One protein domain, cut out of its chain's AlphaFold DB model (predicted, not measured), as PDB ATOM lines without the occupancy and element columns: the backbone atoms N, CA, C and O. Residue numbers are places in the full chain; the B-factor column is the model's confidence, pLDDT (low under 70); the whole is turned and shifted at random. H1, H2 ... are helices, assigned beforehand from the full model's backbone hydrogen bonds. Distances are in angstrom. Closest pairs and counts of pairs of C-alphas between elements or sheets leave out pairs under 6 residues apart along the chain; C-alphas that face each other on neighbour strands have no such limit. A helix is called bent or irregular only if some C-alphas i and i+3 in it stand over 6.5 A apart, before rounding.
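Overview. This is residues 2 to 94 of the 146 residues of an uncharacterized protein of Candidatus Marsarchaeota G1 archaeon OSP_C (UniProt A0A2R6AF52). One long helix, H1, has two shorter helices, H2 and H3, packed one after the other along it, H2 on its residues 15 to 27 and H3 on its residues 4 to 15, and a second long helix, H4, folds back from the end of H3 as an arm. Most of that arm, residues 77 to 93 of H4, sticks out free, with an open gap between H4 and H1. The printed part has 93 residues with four named helices, in the order H1, H2, H3, H4, and no named strand; the class is all helix. The whole is loose, with a radius of gyration of the C-alphas of 15.6 A, and flat, spanning 45 by 36 by 17 A.

Along the chain. Find C-alpha 2 at (-20.728, 5.202, -26.756); from there H1 runs through residues 2 to 28, 39.1 A from first to last C-alpha, to C-alpha 28 at (0.051, -27.335, -32.688). Next look at residues 32 to 42, which are H2. Residues 44 to 63 are H3, 28.8 A long. Residues 66 to 93 are H4, 39.9 A long, ending with C-alpha 93 at (11.649, -16.523, -18.571). H4 is neither bent nor irregular, but only just: C-alphas 76 and 79 are 6.5 A apart.

Arrangement. Start at H1 and look at Ala 19 and Gly 38, whose C-alphas, 4.0 A apart, are the closest of H1 and H2. These two helices touch and form a helical hairpin, running opposite ways at a shallow tilt of 27 degrees. H1 also touches H3, where the closest C-alphas are those of Gly 8 and Ala 51, 4.2 A apart; they run opposite ways at a steep tilt of 48 degrees. H2 and H3 are close but not clearly touching, with C-alphas 41 and 47 the closest at 6.4 A, and about perpendicular at 72 degrees, only just beyond steep. Go on to Asn 62 and Ser 69, whose C-alphas, 4.9 A apart, are the closest of H3 and H4. Here residues 58 to 62 of H3 touch residues 68 to 72 of H4, and the two helices run opposite ways at a steep tilt of 51 degrees. H4 is apart from H1 and from H2. The packing of the helices is mostly crossed, only just: of 3 touching pairs, 1 is at a shallow tilt. In H3 each O i to N i+4 pair is within hydrogen-bond range; in H1 it is 22 of 23, in H2 5 of 7 and in H4 22 of 24.

Size, cuts and confidence. The two C-alphas farthest apart are those of Ala 63 and Leu 94, at 45.4 A. Without residues 77 to 94, which stand free, the body has 75 residues and spans 45 by 23 by 14 A. The printed part has no cut, and its three links are tight. The mean pLDDT of the printed part is 83.8, and no printed residue is under 70.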
ATOM      1  N   GLY A   2     -22.096   5.219 -26.200       74.06
ATOM      2  CA  GLY A   2     -20.728   5.202 -26.756       74.06
ATOM      3  C   GLY A   2     -19.842   4.046 -26.261       74.06
ATOM      4  O   GLY A   2     -19.199   3.379 -27.059       74.06
ATOM      5  N   TYR A   3     -19.889   3.727 -24.964       74.00
ATOM      6  CA  TYR A   3     -19.135   2.603 -24.394       74.00
ATOM      7  C   TYR A   3     -19.544   1.223 -24.953       74.00
ATOM      8  O   TYR A   3     -18.678   0.424 -25.298       74.00
ATOM      9  N   SER A   4     -20.842   0.944 -25.116       79.19
ATOM     10  CA  SER A   4     -21.305  -0.334 -25.679       79.19
ATOM     11  C   SER A   4     -20.808  -0.535 -27.114       79.19
ATOM     12  O   SER A   4     -20.435  -1.646 -27.483       79.19
ATOM     13  N   LEU A   5     -20.749   0.541 -27.909       81.88
ATOM     14  CA  LEU A   5     -20.201   0.514 -29.269       81.88
ATOM     15  C   LEU A   5     -18.700   0.208 -29.272       81.88
ATOM     16  O   LEU A   5     -18.252  -0.607 -30.076       81.88
ATOM     17  N   ILE A   6     -17.938   0.791 -28.338       82.94
ATOM     18  CA  ILE A   6     -16.513   0.470 -28.153       82.94
ATOM     19  C   ILE A   6     -16.343  -1.025 -27.860       82.94
ATOM     20  O   ILE A   6     -15.511  -1.673 -28.491       82.94
ATOM     21  N   MET A   7     -17.169  -1.602 -26.982       81.69
ATOM     22  CA  MET A   7     -17.120  -3.044 -26.698       81.69
ATOM     23  C   MET A   7     -17.461  -3.901 -27.925       81.69
ATOM     24  O   MET A   7     -16.854  -4.953 -28.116       81.69
ATOM     25  N   GLY A   8     -18.359  -3.439 -28.799       79.88
ATOM     26  CA  GLY A   8     -18.628  -4.083 -30.090       79.88
ATOM     27  C   GLY A   8     -17.417  -4.094 -31.025       79.88
ATOM     28  O   GLY A   8     -17.095  -5.127 -31.618       79.88
ATOM     29  N   VAL A   9     -16.698  -2.972 -31.124       83.12
ATOM     30  CA  VAL A   9     -15.455  -2.883 -31.911       83.12
ATOM     31  C   VAL A   9     -14.381  -3.795 -31.324       83.12
ATOM     32  O   VAL A   9     -13.773  -4.575 -32.057       83.12
ATOM     33  N   VAL A  10     -14.193  -3.761 -30.003       83.69
ATOM     34  CA  VAL A  10     -13.245  -4.632 -29.293       83.69
ATOM     35  C   VAL A  10     -13.573  -6.102 -29.534       83.69
ATOM     36  O   VAL A  10     -12.667  -6.877 -29.817       83.69
ATOM     37  N   ALA A  11     -14.848  -6.492 -29.520       82.62
ATOM     38  CA  ALA A  11     -15.268  -7.859 -29.822       82.62
ATOM     39  C   ALA A  11     -14.979  -8.261 -31.280       82.62
ATOM     40  O   ALA A  11     -14.516  -9.373 -31.535       82.62
ATOM     41  N   SER A  12     -15.188  -7.353 -32.237       82.12
ATOM     42  CA  SER A  12     -14.873  -7.587 -33.656       82.12
ATOM     43  C   SER A  12     -13.372  -7.768 -33.907       82.12
ATOM     44  O   SER A  12     -12.967  -8.583 -34.743       82.12
ATOM     45  N   VAL A  13     -12.533  -7.012 -33.196       83.69
ATOM     46  CA  VAL A  13     -11.071  -7.157 -33.235       83.69
ATOM     47  C   VAL A  13     -10.638  -8.421 -32.483       83.69
ATOM     48  O   VAL A  13      -9.833  -9.196 -32.994       83.69
ATOM     49  N   GLY A  14     -11.229  -8.684 -31.317       81.12
ATOM     50  CA  GLY A  14     -11.013  -9.883 -30.507       81.12
ATOM     51  C   GLY A  14     -11.308 -11.175 -31.265       81.12
ATOM     52  O   GLY A  14     -10.552 -12.137 -31.152       81.12
ATOM     53  N   ALA A  15     -12.333 -11.181 -32.119       84.12
ATOM     54  CA  ALA A  15     -12.626 -12.303 -33.006       84.12
ATOM     55  C   ALA A  15     -11.440 -12.649 -33.925       84.12
ATOM     56  O   ALA A  15     -11.153 -13.824 -34.128       84.12
ATOM     57  N   SER A  16     -10.699 -11.653 -34.424       80.81
ATOM     58  CA  SER A  16      -9.493 -11.897 -35.227       80.81
ATOM     59  C   SER A  16      -8.374 -12.546 -34.409       80.81
ATOM     60  O   SER A  16      -7.680 -13.425 -34.915       80.81
ATOM     61  N   PHE A  17      -8.210 -12.152 -33.143       81.50
ATOM     62  CA  PHE A  17      -7.241 -12.783 -32.243       81.50
ATOM     63  C   PHE A  17      -7.639 -14.221 -31.899       81.50
ATOM     64  O   PHE A  17      -6.794 -15.112 -31.942       81.50
ATOM     65  N   LEU A  18      -8.925 -14.475 -31.640       83.62
ATOM     66  CA  LEU A  18      -9.445 -15.828 -31.439       83.62
ATOM     67  C   LEU A  18      -9.260 -16.693 -32.688       83.62
ATOM     68  O   LEU A  18      -8.841 -17.842 -32.573       83.62
ATOM     69  N   ALA A  19      -9.499 -16.139 -33.881       85.88
ATOM     70  CA  ALA A  19      -9.255 -16.831 -35.141       85.88
ATOM     71  C   ALA A  19      -7.802 -17.316 -35.238       85.88
ATOM     72  O   ALA A  19      -7.559 -18.488 -35.529       85.88
ATOM     73  N   GLN A  20      -6.843 -16.433 -34.947       82.69
ATOM     74  CA  GLN A  20      -5.419 -16.768 -34.948       82.69
ATOM     75  C   GLN A  20      -5.083 -17.802 -33.872       82.69
ATOM     76  O   GLN A  20      -4.438 -18.799 -34.179       82.69
ATOM     77  N   ALA A  21      -5.569 -17.616 -32.642       82.62
ATOM     78  CA  ALA A  21      -5.300 -18.522 -31.531       82.62
ATOM     79  C   ALA A  21      -5.803 -19.945 -31.815       82.62
ATOM     80  O   ALA A  21      -5.041 -20.900 -31.667       82.62
ATOM     81  N   PHE A  22      -7.046 -20.102 -32.280       86.25
ATOM     82  CA  PHE A  22      -7.601 -21.412 -32.632       86.25
ATOM     83  C   PHE A  22      -6.904 -22.037 -33.839       86.25
ATOM     84  O   PHE A  22      -6.662 -23.240 -33.846       86.25
ATOM     85  N   THR A  23      -6.521 -21.225 -34.826       84.62
ATOM     86  CA  THR A  23      -5.774 -21.702 -35.997       84.62
ATOM     87  C   THR A  23      -4.398 -22.227 -35.599       84.62
ATOM     88  O   THR A  23      -4.060 -23.362 -35.927       84.62
ATOM     89  N   ILE A  24      -3.631 -21.444 -34.834       80.69
ATOM     90  CA  ILE A  24      -2.313 -21.842 -34.330       80.69
ATOM     91  C   ILE A  24      -2.451 -23.081 -33.447       80.69
ATOM     92  O   ILE A  24      -1.761 -24.065 -33.674       80.69
ATOM     93  N   THR A  25      -3.389 -23.083 -32.497       80.81
ATOM     94  CA  THR A  25      -3.620 -24.235 -31.611       80.81
ATOM     95  C   THR A  25      -4.018 -25.482 -32.398       80.81
ATOM     96  O   THR A  25      -3.551 -26.575 -32.089       80.81
ATOM     97  N   GLY A  26      -4.839 -25.344 -33.441       80.75
ATOM     98  CA  GLY A  26      -5.188 -26.440 -34.342       80.75
ATOM     99  C   GLY A  26      -3.971 -27.020 -35.059       80.75
ATOM    100  O   GLY A  26      -3.856 -28.239 -35.149       80.75
ATOM    101  N   TYR A  27      -3.024 -26.178 -35.483       77.75
ATOM    102  CA  TYR A  27      -1.754 -26.645 -36.045       77.75
ATOM    103  C   TYR A  27      -0.874 -27.342 -35.002       77.75
ATOM    104  O   TYR A  27      -0.430 -28.456 -35.258       77.75
ATOM    105  N   VAL A  28      -0.718 -26.753 -33.809       75.62
ATOM    106  CA  VAL A  28       0.051 -27.335 -32.688       75.62
ATOM    107  C   VAL A  28      -0.480 -28.718 -32.297       75.62
ATOM    108  O   VAL A  28       0.282 -29.624 -31.985       75.62
ATOM    109  N   THR A  29      -1.804 -28.863 -32.250       81.06
ATOM    110  CA  THR A  29      -2.478 -30.076 -31.761       81.06
ATOM    111  C   THR A  29      -2.832 -31.057 -32.876       81.06
ATOM    112  O   THR A  29      -3.446 -32.085 -32.601       81.06
ATOM    113  N   HIS A  30      -2.483 -30.740 -34.127       81.19
ATOM    114  CA  HIS A  30      -2.901 -31.478 -35.324       81.19
ATOM    115  C   HIS A  30      -4.422 -31.711 -35.412       81.19
ATOM    116  O   HIS A  30      -4.889 -32.696 -35.983       81.19
ATOM    117  N   SER A  31      -5.215 -30.794 -34.855       83.19
ATOM    118  CA  SER A  31      -6.672 -30.879 -34.830       83.19
ATOM    119  C   SER A  31      -7.283 -29.991 -35.909       83.19
ATOM    120  O   SER A  31      -7.336 -28.763 -35.786       83.19
ATOM    121  N   SER A  32      -7.808 -30.626 -36.958       83.19
ATOM    122  CA  SER A  32      -8.534 -29.947 -38.040       83.19
ATOM    123  C   SER A  32      -9.822 -29.269 -37.563       83.19
ATOM    124  O   SER A  32     -10.271 -28.289 -38.159       83.19
ATOM    125  N   ALA A  33     -10.412 -29.747 -36.464       85.06
ATOM    126  CA  ALA A  33     -11.584 -29.130 -35.856       85.06
ATOM    127  C   ALA A  33     -11.249 -27.748 -35.272       85.06
ATOM    128  O   ALA A  33     -11.968 -26.781 -35.519       85.06
ATOM    129  N   LEU A  34     -10.129 -27.634 -34.552       82.62
ATOM    130  CA  LEU A  34      -9.681 -26.373 -33.952       82.62
ATOM    131  C   LEU A  34      -9.311 -25.334 -35.018       82.62
ATOM    132  O   LEU A  34      -9.735 -24.181 -34.923       82.62
ATOM    133  N   SER A  35      -8.609 -25.738 -36.078       85.69
ATOM    134  CA  SER A  35      -8.309 -24.829 -37.192       85.69
ATOM    135  C   SER A  35      -9.569 -24.393 -37.952       85.69
ATOM    136  O   SER A  35      -9.696 -23.221 -38.316       85.69
ATOM    137  N   SER A  36     -10.552 -25.286 -38.104       86.50
ATOM    138  CA  SER A  36     -11.852 -24.959 -38.708       86.50
ATOM    139  C   SER A  36     -12.649 -23.953 -37.875       86.50
ATOM    140  O   SER A  36     -13.251 -23.037 -38.437       86.50
ATOM    141  N   VAL A  37     -12.622 -24.065 -36.543       87.38
ATOM    142  CA  VAL A  37     -13.217 -23.063 -35.643       87.38
ATOM    143  C   VAL A  37     -12.534 -21.708 -35.831       87.38
ATOM    144  O   VAL A  37     -13.221 -20.695 -35.965       87.38
ATOM    145  N   GLY A  38     -11.202 -21.677 -35.938       85.38
ATOM    146  CA  GLY A  38     -10.461 -20.450 -36.246       85.38
ATOM    147  C   GLY A  38     -10.946 -19.770 -37.532       85.38
ATOM    148  O   GLY A  38     -11.214 -18.565 -37.540       85.38
ATOM    149  N   ALA A  39     -11.175 -20.548 -38.592       86.31
ATOM    150  CA  ALA A  39     -11.690 -20.049 -39.868       86.31
ATOM    151  C   ALA A  39     -13.128 -19.496 -39.795       86.31
ATOM    152  O   ALA A  39     -13.523 -18.684 -40.632       86.31
ATOM    153  N   VAL A  40     -13.938 -19.886 -38.808       89.69
ATOM    154  CA  VAL A  40     -15.278 -19.300 -38.615       89.69
ATOM    155  C   VAL A  40     -15.177 -17.845 -38.157       89.69
ATOM    156  O   VAL A  40     -15.955 -17.007 -38.619       89.69
ATOM    157  N   PHE A  41     -14.202 -17.526 -37.306       85.81
ATOM    158  CA  PHE A  41     -14.012 -16.183 -36.753       85.81
ATOM    159  C   PHE A  41     -13.396 -15.180 -37.742       85.81
ATOM    160  O   PHE A  41     -13.506 -13.974 -37.526       85.81
ATOM    161  N   THR A  42     -12.802 -15.639 -38.850       85.69
ATOM    162  CA  THR A  42     -12.295 -14.742 -39.908       85.69
ATOM    163  C   THR A  42     -13.409 -14.189 -40.798       85.69
ATOM    164  O   THR A  42     -13.242 -13.134 -41.416       85.69
ATOM    165  N   LYS A  43     -14.571 -14.855 -40.848       88.81
ATOM    166  CA  LYS A  43     -15.704 -14.453 -41.691       88.81
ATOM    167  C   LYS A  43     -16.316 -13.141 -41.198       88.81
ATOM    168  O   LYS A  43     -16.670 -13.009 -40.026       88.81
ATOM    169  N   ALA A  44     -16.523 -12.196 -42.118       84.69
ATOM    170  CA  ALA A  44     -17.089 -10.880 -41.812       84.69
ATOM    171  C   ALA A  44     -18.447 -10.974 -41.095       84.69
ATOM    172  O   ALA A  44     -18.661 -10.290 -40.098       84.69
ATOM    173  N   LEU A  45     -19.325 -11.877 -41.549       87.81
ATOM    174  CA  LEU A  45     -20.634 -12.094 -40.934       87.81
ATOM    175  C   LEU A  45     -20.509 -12.523 -39.465       87.81
ATOM    176  O   LEU A  45     -21.157 -11.939 -38.604       87.81
ATOM    177  N   THR A  46     -19.630 -13.485 -39.160       87.06
ATOM    178  CA  THR A  46     -19.385 -13.939 -37.783       87.06
ATOM    179  C   THR A  46     -18.933 -12.781 -36.903       87.06
ATOM    180  O   THR A  46     -19.435 -12.619 -35.793       87.06
ATOM    181  N   ARG A  47     -18.021 -11.937 -37.402       84.75
ATOM    182  CA  ARG A  47     -17.502 -10.779 -36.658       84.75
ATOM    183  C   ARG A  47     -18.590  -9.739 -36.385       84.75
ATOM    184  O   ARG A  47     -18.654  -9.221 -35.273       84.75
ATOM    185  N   ILE A  48     -19.472  -9.479 -37.352       87.69
ATOM    186  CA  ILE A  48     -20.624  -8.572 -37.193       87.69
ATOM    187  C   ILE A  48     -21.619  -9.119 -36.165       87.69
ATOM    188  O   ILE A  48     -22.089  -8.367 -35.307       87.69
ATOM    189  N   VAL A  49     -21.915 -10.420 -36.219       90.69
ATOM    190  CA  VAL A  49     -22.804 -11.084 -35.255       90.69
ATOM    191  C   VAL A  49     -22.216 -10.999 -33.845       90.69
ATOM    192  O   VAL A  49     -22.918 -10.599 -32.918       90.69
ATOM    193  N   LEU A  50     -20.921 -11.288 -33.684       87.50
ATOM    194  CA  LEU A  50     -20.242 -11.219 -32.388       87.50
ATOM    195  C   LEU A  50     -20.220  -9.789 -31.823       87.50
ATOM    196  O   LEU A  50     -20.497  -9.579 -30.642       87.50
ATOM    197  N   ALA A  51     -19.923  -8.805 -32.677       87.12
ATOM    198  CA  ALA A  51     -19.916  -7.395 -32.306       87.12
ATOM    199  C   ALA A  51     -21.303  -6.941 -31.837       87.12
ATOM    200  O   ALA A  51     -21.432  -6.366 -30.758       87.12
ATOM    201  N   SER A  52     -22.346  -7.264 -32.605       88.12
ATOM    202  CA  SER A  52     -23.736  -6.933 -32.270       88.12
ATOM    203  C   SER A  52     -24.177  -7.591 -30.961       88.12
ATOM    204  O   SER A  52     -24.768  -6.930 -30.106       88.12
ATOM    205  N   ALA A  53     -23.829  -8.866 -30.760       90.69
ATOM    206  CA  ALA A  53     -24.118  -9.590 -29.526       90.69
ATOM    207  C   ALA A  53     -23.447  -8.937 -28.306       90.69
ATOM    208  O   ALA A  53     -24.086  -8.783 -27.264       90.69
ATOM    209  N   MET A  54     -22.191  -8.491 -28.430       87.88
ATOM    210  CA  MET A  54     -21.506  -7.787 -27.341       87.88
ATOM    211  C   MET A  54     -22.077  -6.399 -27.068       87.88
ATOM    212  O   MET A  54     -22.226  -6.032 -25.902       87.88
ATOM    213  N   VAL A  55     -22.460  -5.641 -28.098       89.94
ATOM    214  CA  VAL A  55     -23.137  -4.346 -27.909       89.94
ATOM    215  C   VAL A  55     -24.432  -4.536 -27.118       89.94
ATOM    216  O   VAL A  55     -24.676  -3.796 -26.160       89.94
ATOM    217  N   LEU A  56     -25.242  -5.532 -27.484       91.25
ATOM    218  CA  LEU A  56     -26.484  -5.856 -26.782       91.25
ATOM    219  C   LEU A  56     -26.212  -6.272 -25.335       91.25
ATOM    220  O   LEU A  56     -26.806  -5.699 -24.422       91.25
ATOM    221  N   LEU A  57     -25.266  -7.188 -25.111       90.06
ATOM    222  CA  LEU A  57     -24.908  -7.659 -23.774       90.06
ATOM    223  C   LEU A  57     -24.489  -6.502 -22.857       90.06
ATOM    224  O   LEU A  57     -25.045  -6.342 -21.772       90.06
ATOM    225  N   PHE A  58     -23.551  -5.658 -23.291       85.50
ATOM    226  CA  PHE A  58     -23.082  -4.537 -22.471       85.50
ATOM    227  C   PHE A  58     -24.145  -3.456 -22.275       85.50
ATOM    228  O   PHE A  58     -24.166  -2.795 -21.238       85.50
ATOM    229  N   THR A  59     -25.070  -3.303 -23.224       87.56
ATOM    230  CA  THR A  59     -26.217  -2.403 -23.062       87.56
ATOM    231  C   THR A  59     -27.177  -2.916 -21.989       87.56
ATOM    232  O   THR A  59     -27.582  -2.136 -21.126       87.56
ATOM    233  N   LEU A  60     -27.470  -4.220 -21.975       89.50
ATOM    234  CA  LEU A  60     -28.286  -4.852 -20.932       89.50
ATOM    235  C   LEU A  60     -27.608  -4.776 -19.559       89.50
ATOM    236  O   LEU A  60     -28.240  -4.382 -18.583       89.50
ATOM    237  N   LEU A  61     -26.307  -5.069 -19.478       87.88
ATOM    238  CA  LEU A  61     -25.543  -4.968 -18.228       87.88
ATOM    239  C   LEU A  61     -25.528  -3.541 -17.672       87.88
ATOM    240  O   LEU A  61     -25.563  -3.351 -16.458       87.88
ATOM    241  N   ASN A  62     -25.519  -2.536 -18.548       84.94
ATOM    242  CA  ASN A  62     -25.609  -1.145 -18.127       84.94
ATOM    243  C   ASN A  62     -27.006  -0.787 -17.589       84.94
ATOM    244  O   ASN A  62     -27.113   0.008 -16.658       84.94
ATOM    245  N   ALA A  63     -28.066  -1.399 -18.128       87.50
ATOM    246  CA  ALA A  63     -29.434  -1.221 -17.636       87.50
ATOM    247  C   ALA A  63     -29.654  -1.838 -16.239       87.50
ATOM    248  O   ALA A  63     -30.477  -1.339 -15.479       87.50
ATOM    249  N   LEU A  64     -28.877  -2.862 -15.864       89.75
ATOM    250  CA  LEU A  64     -28.901  -3.478 -14.526       89.75
ATOM    251  C   LEU A  64     -28.222  -2.627 -13.434       89.75
ATOM    252  O   LEU A  64     -28.212  -3.003 -12.261       89.75
ATOM    253  N   GLY A  65     -27.663  -1.471 -13.800       87.44
ATOM    254  CA  GLY A  65     -27.119  -0.485 -12.873       87.44
ATOM    255  C   GLY A  65     -25.592  -0.468 -12.777       87.44
ATOM    256  O   GLY A  65     -24.869  -1.357 -13.232       87.44
ATOM    257  N   TYR A  66     -25.081   0.590 -12.143       83.25
ATOM    258  CA  TYR A  66     -23.657   0.939 -12.145       83.25
ATOM    259  C   TYR A  66     -22.735  -0.155 -11.584       83.25
ATOM    260  O   TYR A  66     -21.660  -0.384 -12.131       83.25
ATOM    261  N   LYS A  67     -23.142  -0.858 -10.517       86.44
ATOM    262  CA  LYS A  67     -22.309  -1.904  -9.894       86.44
ATOM    263  C   LYS A  67     -22.025  -3.061 -10.860       86.44
ATOM    264  O   LYS A  67     -20.883  -3.504 -10.952       86.44
ATOM    265  N   VAL A  68     -23.044  -3.505 -11.599       86.69
ATOM    266  CA  VAL A  68     -22.936  -4.600 -12.576       86.69
ATOM    267  C   VAL A  68     -22.132  -4.151 -13.795       86.69
ATOM    268  O   VAL A  68     -21.212  -4.849 -14.213       86.69
ATOM    269  N   SER A  69     -22.411  -2.946 -14.300       82.81
ATOM    270  CA  SER A  69     -21.673  -2.327 -15.409       82.81
ATOM    271  C   SER A  69     -20.177  -2.157 -15.093       82.81
ATOM    272  O   SER A  69     -19.309  -2.484 -15.899       82.81
ATOM    273  N   LYS A  70     -19.841  -1.727 -13.870       83.44
ATOM    274  CA  LYS A  70     -18.451  -1.632 -13.413       83.44
ATOM    275  C   LYS A  70     -17.786  -3.010 -13.359       83.44
ATOM    276  O   LYS A  70     -16.679  -3.165 -13.865       83.44
ATOM    277  N   ALA A  71     -18.445  -4.007 -12.769       86.12
ATOM    278  CA  ALA A  71     -17.889  -5.355 -12.656       86.12
ATOM    279  C   ALA A  71     -17.634  -6.001 -14.028       86.12
ATOM    280  O   ALA A  71     -16.584  -6.610 -14.230       86.12
ATOM    281  N   SER A  72     -18.540  -5.822 -14.993       83.19
ATOM    282  CA  SER A  72     -18.368  -6.373 -16.341       83.19
ATOM    283  C   SER A  72     -17.197  -5.737 -17.092       83.19
ATOM    284  O   SER A  72     -16.463  -6.453 -17.771       83.19
ATOM    285  N   ILE A  73     -16.952  -4.433 -16.910       79.19
ATOM    286  CA  ILE A  73     -15.739  -3.768 -17.412       79.19
ATOM    287  C   ILE A  73     -14.491  -4.416 -16.811       79.19
ATOM    288  O   ILE A  73     -13.552  -4.724 -17.545       79.19
ATOM    289  N   TYR A  74     -14.484  -4.645 -15.492       82.38
ATOM    290  CA  TYR A  74     -13.328  -5.242 -14.827       82.38
ATOM    291  C   TYR A  74     -13.002  -6.625 -15.388       82.38
ATOM    292  O   TYR A  74     -11.858  -6.897 -15.750       82.38
ATOM    293  N   VAL A  75     -14.022  -7.470 -15.516       83.75
ATOM    294  CA  VAL A  75     -13.894  -8.828 -16.052       83.75
ATOM    295  C   VAL A  75     -13.432  -8.806 -17.510       83.75
ATOM    296  O   VAL A  75     -12.508  -9.532 -17.865       83.75
ATOM    297  N   ALA A  76     -14.025  -7.954 -18.346       79.44
ATOM    298  CA  ALA A  76     -13.733  -7.927 -19.777       79.44
ATOM    299  C   ALA A  76     -12.345  -7.366 -20.121       79.44
ATOM    300  O   ALA A  76     -11.810  -7.706 -21.172       79.44
ATOM    301  N   TRP A  77     -11.763  -6.523 -19.262       79.88
ATOM    302  CA  TRP A  77     -10.478  -5.871 -19.538       79.88
ATOM    303  C   TRP A  77      -9.328  -6.393 -18.690       79.88
ATOM    304  O   TRP A  77      -8.277  -6.733 -19.228       79.88
ATOM    305  N   TYR A  78      -9.503  -6.479 -17.372       81.75
ATOM    306  CA  TYR A  78      -8.381  -6.791 -16.488       81.75
ATOM    307  C   TYR A  78      -8.043  -8.274 -16.492       81.75
ATOM    308  O   TYR A  78      -6.867  -8.607 -16.413       81.75
ATOM    309  N   ILE A  79      -9.025  -9.171 -16.633       85.38
ATOM    310  CA  ILE A  79      -8.728 -10.608 -16.688       85.38
ATOM    311  C   ILE A  79      -7.887 -10.941 -17.930       85.38
ATOM    312  O   ILE A  79      -6.805 -11.503 -17.753       85.38
ATOM    313  N   PRO A  80      -8.277 -10.551 -19.165       81.25
ATOM    314  CA  PRO A  80      -7.427 -10.780 -20.332       81.25
ATOM    315  C   PRO A  80      -6.061 -10.102 -20.218       81.25
ATOM    316  O   PRO A  80      -5.061 -10.686 -20.625       81.25
ATOM    317  N   LEU A  81      -5.999  -8.904 -19.628       83.62
ATOM    318  CA  LEU A  81      -4.740  -8.191 -19.421       83.62
ATOM    319  C   LEU A  81      -3.804  -8.934 -18.456       83.62
ATOM    320  O   LEU A  81      -2.617  -9.055 -18.738       83.62
ATOM    321  N   ILE A  82      -4.323  -9.481 -17.356       86.81
ATOM    322  CA  ILE A  82      -3.539 -10.298 -16.418       86.81
ATOM    323  C   ILE A  82      -3.026 -11.558 -17.120       86.81
ATOM    324  O   ILE A  82      -1.842 -11.872 -17.014       86.81
ATOM    325  N   VAL A  83      -3.880 -12.256 -17.876       84.88
ATOM    326  CA  VAL A  83      -3.476 -13.453 -18.635       84.88
ATOM    327  C   VAL A  83      -2.390 -13.117 -19.657       84.88
ATOM    328  O   VAL A  83      -1.412 -13.858 -19.780       84.88
ATOM    329  N   LEU A  84      -2.525 -11.988 -20.357       82.75
ATOM    330  CA  LEU A  84      -1.518 -11.496 -21.295       82.75
ATOM    331  C   LEU A  84      -0.189 -11.233 -20.581       82.75
ATOM    332  O   LEU A  84       0.834 -11.754 -21.011       82.75
ATOM    333  N   LEU A  85      -0.205 -10.489 -19.472       85.62
ATOM    334  CA  LEU A  85       0.999 -10.167 -18.702       85.62
ATOM    335  C   LEU A  85       1.706 -11.426 -18.197       85.62
ATOM    336  O   LEU A  85       2.916 -11.551 -18.365       85.62
ATOM    337  N   VAL A  86       0.961 -12.379 -17.634       87.44
ATOM    338  CA  VAL A  86       1.518 -13.660 -17.176       87.44
ATOM    339  C   VAL A  86       2.143 -14.426 -18.342       87.44
ATOM    340  O   VAL A  86       3.256 -14.936 -18.212       87.44
ATOM    341  N   SER A  87       1.475 -14.456 -19.498       80.81
ATOM    342  CA  SER A  87       1.987 -15.127 -20.699       80.81
ATOM    343  C   SER A  87       3.271 -14.467 -21.212       80.81
ATOM    344  O   SER A  87       4.245 -15.157 -21.504       80.81
ATOM    345  N   THR A  88       3.313 -13.133 -21.268       79.56
ATOM    346  CA  THR A  88       4.496 -12.374 -21.698       79.56
ATOM    347  C   THR A  88       5.673 -12.569 -20.744       79.56
ATOM    348  O   THR A  88       6.786 -12.821 -21.198       79.56
ATOM    349  N   VAL A  89       5.442 -12.508 -19.430       82.50
ATOM    350  CA  VAL A  89       6.492 -12.767 -18.431       82.50
ATOM    351  C   VAL A  89       7.006 -14.204 -18.548       82.50
ATOM    352  O   VAL A  89       8.217 -14.421 -18.532       82.50
ATOM    353  N   GLY A  90       6.111 -15.175 -18.753       79.62
ATOM    354  CA  GLY A  90       6.488 -16.565 -19.010       79.62
ATOM    355  C   GLY A  90       7.380 -16.726 -20.246       79.62
ATOM    356  O   GLY A  90       8.350 -17.479 -20.203       79.62
ATOM    357  N   MET A  91       7.114 -15.976 -21.321       71.62
ATOM    358  CA  MET A  91       7.963 -15.977 -22.519       71.62
ATOM    359  C   MET A  91       9.353 -15.381 -22.271       71.62
ATOM    360  O   MET A  91      10.323 -15.888 -22.824       71.62
ATOM    361  N   ILE A  92       9.471 -14.343 -21.437       73.75
ATOM    362  CA  ILE A  92      10.772 -13.744 -21.084       73.75
ATOM    363  C   ILE A  92      11.615 -14.713 -20.241       73.75
ATOM    364  O   ILE A  92      12.839 -14.724 -20.352       73.75
ATOM    365  N   ALA A  93      10.971 -15.540 -19.415       78.38
ATOM    366  CA  ALA A  93      11.649 -16.523 -18.571       78.38
ATOM    367  C   ALA A  93      12.165 -17.756 -19.342       78.38
ATOM    368  O   ALA A  93      12.973 -18.518 -18.809       78.38
ATOM    369  N   LEU A  94      11.716 -17.970 -20.583       77.81
ATOM    370  CA  LEU A  94      12.168 -19.073 -21.428       77.81
ATOM    371  C   LEU A  94      13.486 -18.710 -22.138       77.81
ATOM    372  O   LEU A  94      13.559 -17.671 -22.797       77.81
TER     373      LEU A  94